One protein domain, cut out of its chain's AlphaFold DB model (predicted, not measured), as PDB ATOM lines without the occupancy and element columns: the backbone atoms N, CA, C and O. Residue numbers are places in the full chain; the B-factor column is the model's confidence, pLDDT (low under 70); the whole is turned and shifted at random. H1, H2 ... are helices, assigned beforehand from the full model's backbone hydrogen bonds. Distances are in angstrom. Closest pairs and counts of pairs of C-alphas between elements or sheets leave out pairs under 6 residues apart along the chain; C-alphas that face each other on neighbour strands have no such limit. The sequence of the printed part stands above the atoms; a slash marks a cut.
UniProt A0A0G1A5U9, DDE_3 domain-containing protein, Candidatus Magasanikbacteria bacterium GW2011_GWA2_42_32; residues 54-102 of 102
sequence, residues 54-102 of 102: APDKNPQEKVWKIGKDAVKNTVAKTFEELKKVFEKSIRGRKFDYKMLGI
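AT A GLANCE: This is residues 54 to 102 of the 102 residues of the protein "DDE_3 domain-containing protein" of Candidatus Magasanikbacteria bacterium GW2011_GWA2_42_32 (UniProt A0A0G1A5U9). Two helices packed on each other at a slant, with a long tail: H1 is the longer, H2 folds back over it after a short link, and from the end of H2 residues 91 to 102, with no named element, run back past the start of H1. The 49 printed residues hold two named helices, H1 then H2, and no named strand; the class is all helix. The whole is loose, with a radius of gyration of the C-alphas of 13.0 A, and the C-alphas span 44 by 22 by 14 A.

HOW THE PARTS SIT: Begin with the two helices, H1, residues 59 to 72, and H2, residues 79 to 90. They touch, with 14 pairs of C-alphas within 8 A; look at Gly 67 and Phe 86, whose C-alphas are the closest of the two helices, 5.0 A apart. Their lines stand at a steep tilt of 50 degrees, and they run opposite ways. In H2 every O i to N i+4 pair is within hydrogen-bond range; in H1 9 of 10 are.

IN THESE COORDINATES: Find C-alpha 59 at (15.870, 43.323, 15.414); from there H1 runs 20.5 A to C-alpha 72 at (17.109, 43.395, 35.828). H2 spans 16.9 A from C-alpha 79 to C-alpha 90 at (9.103, 38.119, 25.226).

THE WHOLE: The two C-alphas farthest apart are those of Lys 77 and Ile 102, 44.2 A. The printed part has no cut and ends at residue 102, the chain's last. The link from H1 to H2, six residues, is short. The mean pLDDT of the printed part is 87.3; look for values under 70 at residues 100 to 102.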
ATOM      1  N   ALA A  54      26.914  46.665  13.445       81.81
ATOM      2  CA  ALA A  54      25.633  47.379  13.437       81.81
ATOM      3  C   ALA A  54      24.562  46.679  14.306       81.81
ATOM      4  O   ALA A  54      23.576  46.156  13.771       81.81
ATOM      5  N   PRO A  55      24.747  46.599  15.640       77.88
ATOM      6  CA  PRO A  55      23.765  45.980  16.532       77.88
ATOM      7  C   PRO A  55      22.432  46.743  16.538       77.88
ATOM      8  O   PRO A  55      21.376  46.136  16.679       77.88
ATOM      9  N   ASP A  56      22.454  48.053  16.294       80.62
ATOM     10  CA  ASP A  56      21.271  48.902  16.116       80.62
ATOM     11  C   ASP A  56      20.351  48.416  14.981       80.62
ATOM     12  O   ASP A  56      19.132  48.592  15.048       80.62
ATOM     13  N   LYS A  57      20.925  47.737  13.978       82.62
ATOM     14  CA  LYS A  57      20.208  47.141  12.844       82.62
ATOM     15  C   LYS A  57      19.789  45.689  13.069       82.62
ATOM     16  O   LYS A  57      19.224  45.079  12.160       82.62
ATOM     17  N   ASN A  58      20.068  45.104  14.232       87.25
ATOM     18  CA  ASN A  58      19.626  43.754  14.548       87.25
ATOM     19  C   ASN A  58      18.288  43.806  15.315       87.25
ATOM     20  O   ASN A  58      18.272  44.203  16.483       87.25
ATOM     21  N   PRO A  59      17.160  43.355  14.723       86.50
ATOM     22  CA  PRO A  59      15.870  43.323  15.414       86.50
ATOM     23  C   PRO A  59      15.916  42.566  16.746       86.50
ATOM     24  O   PRO A  59      15.173  42.892  17.675       86.50
ATOM     25  N   GLN A  60      16.793  41.563  16.850       89.38
ATOM     26  CA  GLN A  60      16.934  40.740  18.043       89.38
ATOM     27  C   GLN A  60      17.396  41.555  19.262       89.38
ATOM     28  O   GLN A  60      17.013  41.224  20.381       89.38
ATOM     29  N   GLU A  61      18.133  42.657  19.077       89.31
ATOM     30  CA  GLU A  61      18.570  43.517  20.187       89.31
ATOM     31  C   GLU A  61      17.387  44.132  20.944       89.31
ATOM     32  O   GLU A  61      17.431  44.267  22.167       89.31
ATOM     33  N   LYS A  62      16.278  44.438  20.255       89.38
ATOM     34  CA  LYS A  62      15.052  44.917  20.917       89.38
ATOM     35  C   LYS A  62      14.425  43.839  21.801       89.38
ATOM     36  O   LYS A  62      13.981  44.139  22.909       89.38
ATOM     37  N   VAL A  63      14.418  42.593  21.327       91.88
ATOM     38  CA  VAL A  63      13.933  41.435  22.093       91.88
ATOM     39  C   VAL A  63      14.802  41.236  23.333       91.88
ATOM     40  O   VAL A  63      14.279  41.124  24.442       91.88
ATOM     41  N   TRP A  64      16.127  41.278  23.163       92.00
ATOM     42  CA  TRP A  64      17.084  41.183  24.263       92.00
ATOM     43  C   TRP A  64      16.926  42.302  25.277       92.00
ATOM     44  O   TRP A  64      16.973  42.032  26.472       92.00
ATOM     45  N   LYS A  65      16.746  43.548  24.829       91.88
ATOM     46  CA  LYS A  65      16.545  44.692  25.721       91.88
ATOM     47  C   LYS A  65      15.330  44.471  26.618       91.88
ATOM     48  O   LYS A  65      15.472  44.527  27.831       91.88
ATOM     49  N   ILE A  66      14.181  44.124  26.037       92.12
ATOM     50  CA  ILE A  66      12.947  43.870  26.797       92.12
ATOM     51  C   ILE A  66      13.124  42.716  27.788       92.12
ATOM     52  O   ILE A  66      12.736  42.843  28.948       92.12
ATOM     53  N   GLY A  67      13.738  41.614  27.352       93.38
ATOM     54  CA  GLY A  67      13.995  40.478  28.229       93.38
ATOM     55  C   GLY A  67      14.940  40.816  29.383       93.38
ATOM     56  O   GLY A  67      14.665  40.462  30.528       93.38
ATOM     57  N   LYS A  68      16.023  41.552  29.103       92.62
ATOM     58  CA  LYS A  68      16.984  42.018  30.112       92.62
ATOM     59  C   LYS A  68      16.350  42.996  31.096       92.62
ATOM     60  O   LYS A  68      16.546  42.846  32.297       92.62
ATOM     61  N   ASP A  69      15.565  43.951  30.610       93.25
ATOM     62  CA  ASP A  69      14.881  44.932  31.456       93.25
ATOM     63  C   ASP A  69      13.876  44.248  32.399       93.25
ATOM     64  O   ASP A  69      13.767  44.635  33.560       93.25
ATOM     65  N   ALA A  70      13.207  43.182  31.942       91.25
ATOM     66  CA  ALA A  70      12.289  42.404  32.770       91.25
ATOM     67  C   ALA A  70      12.999  41.647  33.906       91.25
ATOM     68  O   ALA A  70      12.473  41.555  35.015       91.25
ATOM     69  N   VAL A  71      14.203  41.120  33.660       93.19
ATOM     70  CA  VAL A  71      14.960  40.380  34.684       93.19
ATOM     71  C   VAL A  71      15.800  41.282  35.589       93.19
ATOM     72  O   VAL A  71      16.076  40.895  36.718       93.19
ATOM     73  N   LYS A  72      16.174  42.488  35.137       89.44
ATOM     74  CA  LYS A  72      17.109  43.395  35.828       89.44
ATOM     75  C   LYS A  72      16.731  43.685  37.284       89.44
ATOM     76  O   LYS A  72      17.615  43.766  38.127       89.44
ATOM     77  N   ASN A  73      15.438  43.827  37.568       84.44
ATOM     78  CA  ASN A  73      14.925  44.143  38.906       84.44
ATOM     79  C   ASN A  73      14.220  42.945  39.567       84.44
ATOM     80  O   ASN A  73      13.438  43.123  40.497       84.44
ATOM     81  N   THR A  74      14.453  41.729  39.068       85.62
ATOM     82  CA  THR A  74      13.856  40.509  39.617       85.62
ATOM     83  C   THR A  74      14.827  39.837  40.583       85.62
ATOM     84  O   THR A  74      15.933  39.469  40.199       85.62
ATOM     85  N   VAL A  75      14.389  39.601  41.822       81.62
ATOM     86  CA  VAL A  75      15.113  38.750  42.778       81.62
ATOM     87  C   VAL A  75      14.651  37.305  42.583       81.62
ATOM     88  O   VAL A  75      13.672  36.867  43.184       81.62
ATOM     89  N   ALA A  76      15.320  36.582  41.688       85.88
ATOM     90  CA  ALA A  76      15.095  35.154  41.473       85.88
ATOM     91  C   ALA A  76      16.054  34.336  42.348       85.88
ATOM     92  O   ALA A  76      17.231  34.677  42.463       85.88
ATOM     93  N   LYS A  77      15.569  33.247  42.951       89.44
ATOM     94  CA  LYS A  77      16.391  32.334  43.764       89.44
ATOM     95  C   LYS A  77      17.133  31.319  42.901       89.44
ATOM     96  O   LYS A  77      18.134  30.761  43.338       89.44
ATOM     97  N   THR A  78      16.638  31.072  41.688       94.19
ATOM     98  CA  THR A  78      17.215  30.109  40.744       94.19
ATOM     99  C   THR A  78      17.311  30.677  39.332       94.19
ATOM    100  O   THR A  78      16.601  31.615  38.951       94.19
ATOM    101  N   PHE A  79      18.181  30.076  38.523       93.06
ATOM    102  CA  PHE A  79      18.292  30.414  37.109       93.06
ATOM    103  C   PHE A  79      17.001  30.087  36.343       93.06
ATOM    104  O   PHE A  79      16.583  30.849  35.475       93.06
ATOM    105  N   GLU A  80      16.325  28.995  36.697       94.75
ATOM    106  CA  GLU A  80      15.056  28.572  36.107       94.75
ATOM    107  C   GLU A  80      13.953  29.615  36.312       94.75
ATOM    108  O   GLU A  80      13.174  29.884  35.394       94.75
ATOM    109  N   GLU A  81      13.885  30.229  37.494       93.12
ATOM    110  CA  GLU A  81      12.963  31.333  37.774       93.12
ATOM    111  C   GLU A  81      13.285  32.559  36.917       93.12
ATOM    112  O   GLU A  81      12.389  33.118  36.278       93.12
ATOM    113  N   LEU A  82      14.565  32.931  36.826       94.12
ATOM    114  CA  LEU A  82      15.010  34.054  36.000       94.12
ATOM    115  C   LEU A  82      14.685  33.827  34.516       94.12
ATOM    116  O   LEU A  82      14.163  34.714  33.836       94.12
ATOM    117  N   LYS A  83      14.928  32.608  34.024       94.38
ATOM    118  CA  LYS A  83      14.604  32.181  32.660       94.38
ATOM    119  C   LYS A  83      13.104  32.264  32.393       94.38
ATOM    120  O   LYS A  83      12.712  32.781  31.350       94.38
ATOM    121  N   LYS A  84      12.256  31.818  33.326       94.31
ATOM    122  CA  LYS A  84      10.792  31.927  33.194       94.31
ATOM    123  C   LYS A  84      10.340  33.381  33.079       94.31
ATOM    124  O   LYS A  84       9.478  33.679  32.252       94.31
ATOM    125  N   VAL A  85      10.919  34.288  33.868       94.00
ATOM    126  CA  VAL A  85      10.615  35.729  33.787       94.00
ATOM    127  C   VAL A  85      11.032  36.297  32.433       94.00
ATOM    128  O   VAL A  85      10.230  36.966  31.775       94.00
ATOM    129  N   PHE A  86      12.238  35.962  31.973       94.75
ATOM    130  CA  PHE A  86      12.719  36.354  30.653       94.75
ATOM    131  C   PHE A  86      11.782  35.854  29.545       94.75
ATOM    132  O   PHE A  86      11.262  36.657  28.772       94.75
ATOM    133  N   GLU A  87      11.498  34.551  29.494       94.69
ATOM    134  CA  GLU A  87      10.624  33.947  28.482       94.69
ATOM    135  C   GLU A  87       9.226  34.571  28.495       94.69
ATOM    136  O   GLU A  87       8.703  34.925  27.439       94.69
ATOM    137  N   LYS A  88       8.636  34.778  29.679       94.06
ATOM    138  CA  LYS A  88       7.320  35.417  29.826       94.06
ATOM    139  C   LYS A  88       7.301  36.842  29.269       94.06
ATOM    140  O   LYS A  88       6.292  37.254  28.706       94.06
ATOM    141  N   SER A  89       8.397  37.588  29.398       92.69
ATOM    142  CA  SER A  89       8.472  38.982  28.939       92.69
ATOM    143  C   SER A  89       8.500  39.143  27.411       92.69
ATOM    144  O   SER A  89       8.115  40.204  26.900       92.69
ATOM    145  N   ILE A  90       8.933  38.100  26.687       94.62
ATOM    146  CA  ILE A  90       9.103  38.119  25.226       94.62
ATOM    147  C   ILE A  90       8.111  37.224  24.474       94.62
ATOM    148  O   ILE A  90       7.817  37.473  23.304       94.62
ATOM    149  N   ARG A  91       7.587  36.172  25.112       93.88
ATOM    150  CA  ARG A  91       6.733  35.172  24.464       93.88
ATOM    151  C   ARG A  91       5.406  35.781  24.017       93.88
ATOM    152  O   ARG A  91       4.722  36.442  24.787       93.88
ATOM    153  N   GLY A  92       5.031  35.523  22.763       89.31
ATOM    154  CA  GLY A  92       3.772  36.003  22.175       89.31
ATOM    155  C   GLY A  92       3.739  37.507  21.886       89.31
ATOM    156  O   GLY A  92       2.730  38.012  21.398       89.31
ATOM    157  N   ARG A  93       4.833  38.225  22.154       91.25
ATOM    158  CA  ARG A  93       4.925  39.663  21.930       91.25
ATOM    159  C   ARG A  93       5.317  39.937  20.480       91.25
ATOM    160  O   ARG A  93       6.215  39.294  19.938       91.25
ATOM    161  N   LYS A  94       4.648  40.900  19.849       89.06
ATOM    162  CA  LYS A  94       5.086  41.453  18.563       89.06
ATOM    163  C   LYS A  94       6.112  42.546  18.841       89.06
ATOM    164  O   LYS A  94       5.907  43.368  19.730       89.06
ATOM    165  N   PHE A  95       7.215  42.524  18.102       87.69
ATOM    166  CA  PHE A  95       8.277  43.516  18.217       87.69
ATOM    167  C   PHE A  95       8.322  44.317  16.927       87.69
ATOM    168  O   PHE A  95       8.695  43.787  15.880       87.69
ATOM    169  N   ASP A  96       7.944  45.589  17.006       85.25
ATOM    170  CA  ASP A  96       7.956  46.451  15.835       85.25
ATOM    171  C   ASP A  96       9.394  46.733  15.402       85.25
ATOM    172  O   ASP A  96      10.236  47.272  16.139       85.25
ATOM    173  N   TYR A  97       9.682  46.361  14.162       82.12
ATOM    174  CA  TYR A  97      10.973  46.580  13.546       82.12
ATOM    175  C   TYR A  97      10.793  47.007  12.096       82.12
ATOM    176  O   TYR A  97      10.094  46.355  11.324       82.12
ATOM    177  N   LYS A  98      11.445  48.111  11.732       80.12
ATOM    178  CA  LYS A  98      11.545  48.575  10.352       80.12
ATOM    179  C   LYS A  98      12.976  48.329   9.899       80.12
ATOM    180  O   LYS A  98      13.903  48.879  10.484       80.12
ATOM    181  N   MET A  99      13.143  47.488   8.882       71.06
ATOM    182  CA  MET A  99      14.430  47.333   8.208       71.06
ATOM    183  C   MET A  99      14.705  48.634   7.448       71.06
ATOM    184  O   MET A  99      13.972  48.968   6.522       71.06
ATOM    185  N   LEU A 100      15.707  49.399   7.878       64.19
ATOM    186  CA  LEU A 100      16.129  50.616   7.189       64.19
ATOM    187  C   LEU A 100      17.193  50.256   6.143       64.19
ATOM    188  O   LEU A 100      18.284  49.819   6.511       64.19
ATOM    189  N   GLY A 101      16.879  50.461   4.860       59.69
ATOM    190  CA  GLY A 101      17.854  50.420   3.764       59.69
ATOM    191  C   GLY A 101      18.236  49.028   3.248       59.69
ATOM    192  O   GLY A 101      19.427  48.756   3.097       59.69
ATOM    193  N   ILE A 102      17.250  48.171   2.963       50.28
ATOM    194  CA  ILE A 102      17.408  46.974   2.113       50.28
ATOM    195  C   ILE A 102      16.427  47.069   0.953       50.28
ATOM    196  O   ILE A 102      15.283  47.498   1.229       50.28
TER     197      ILE A 102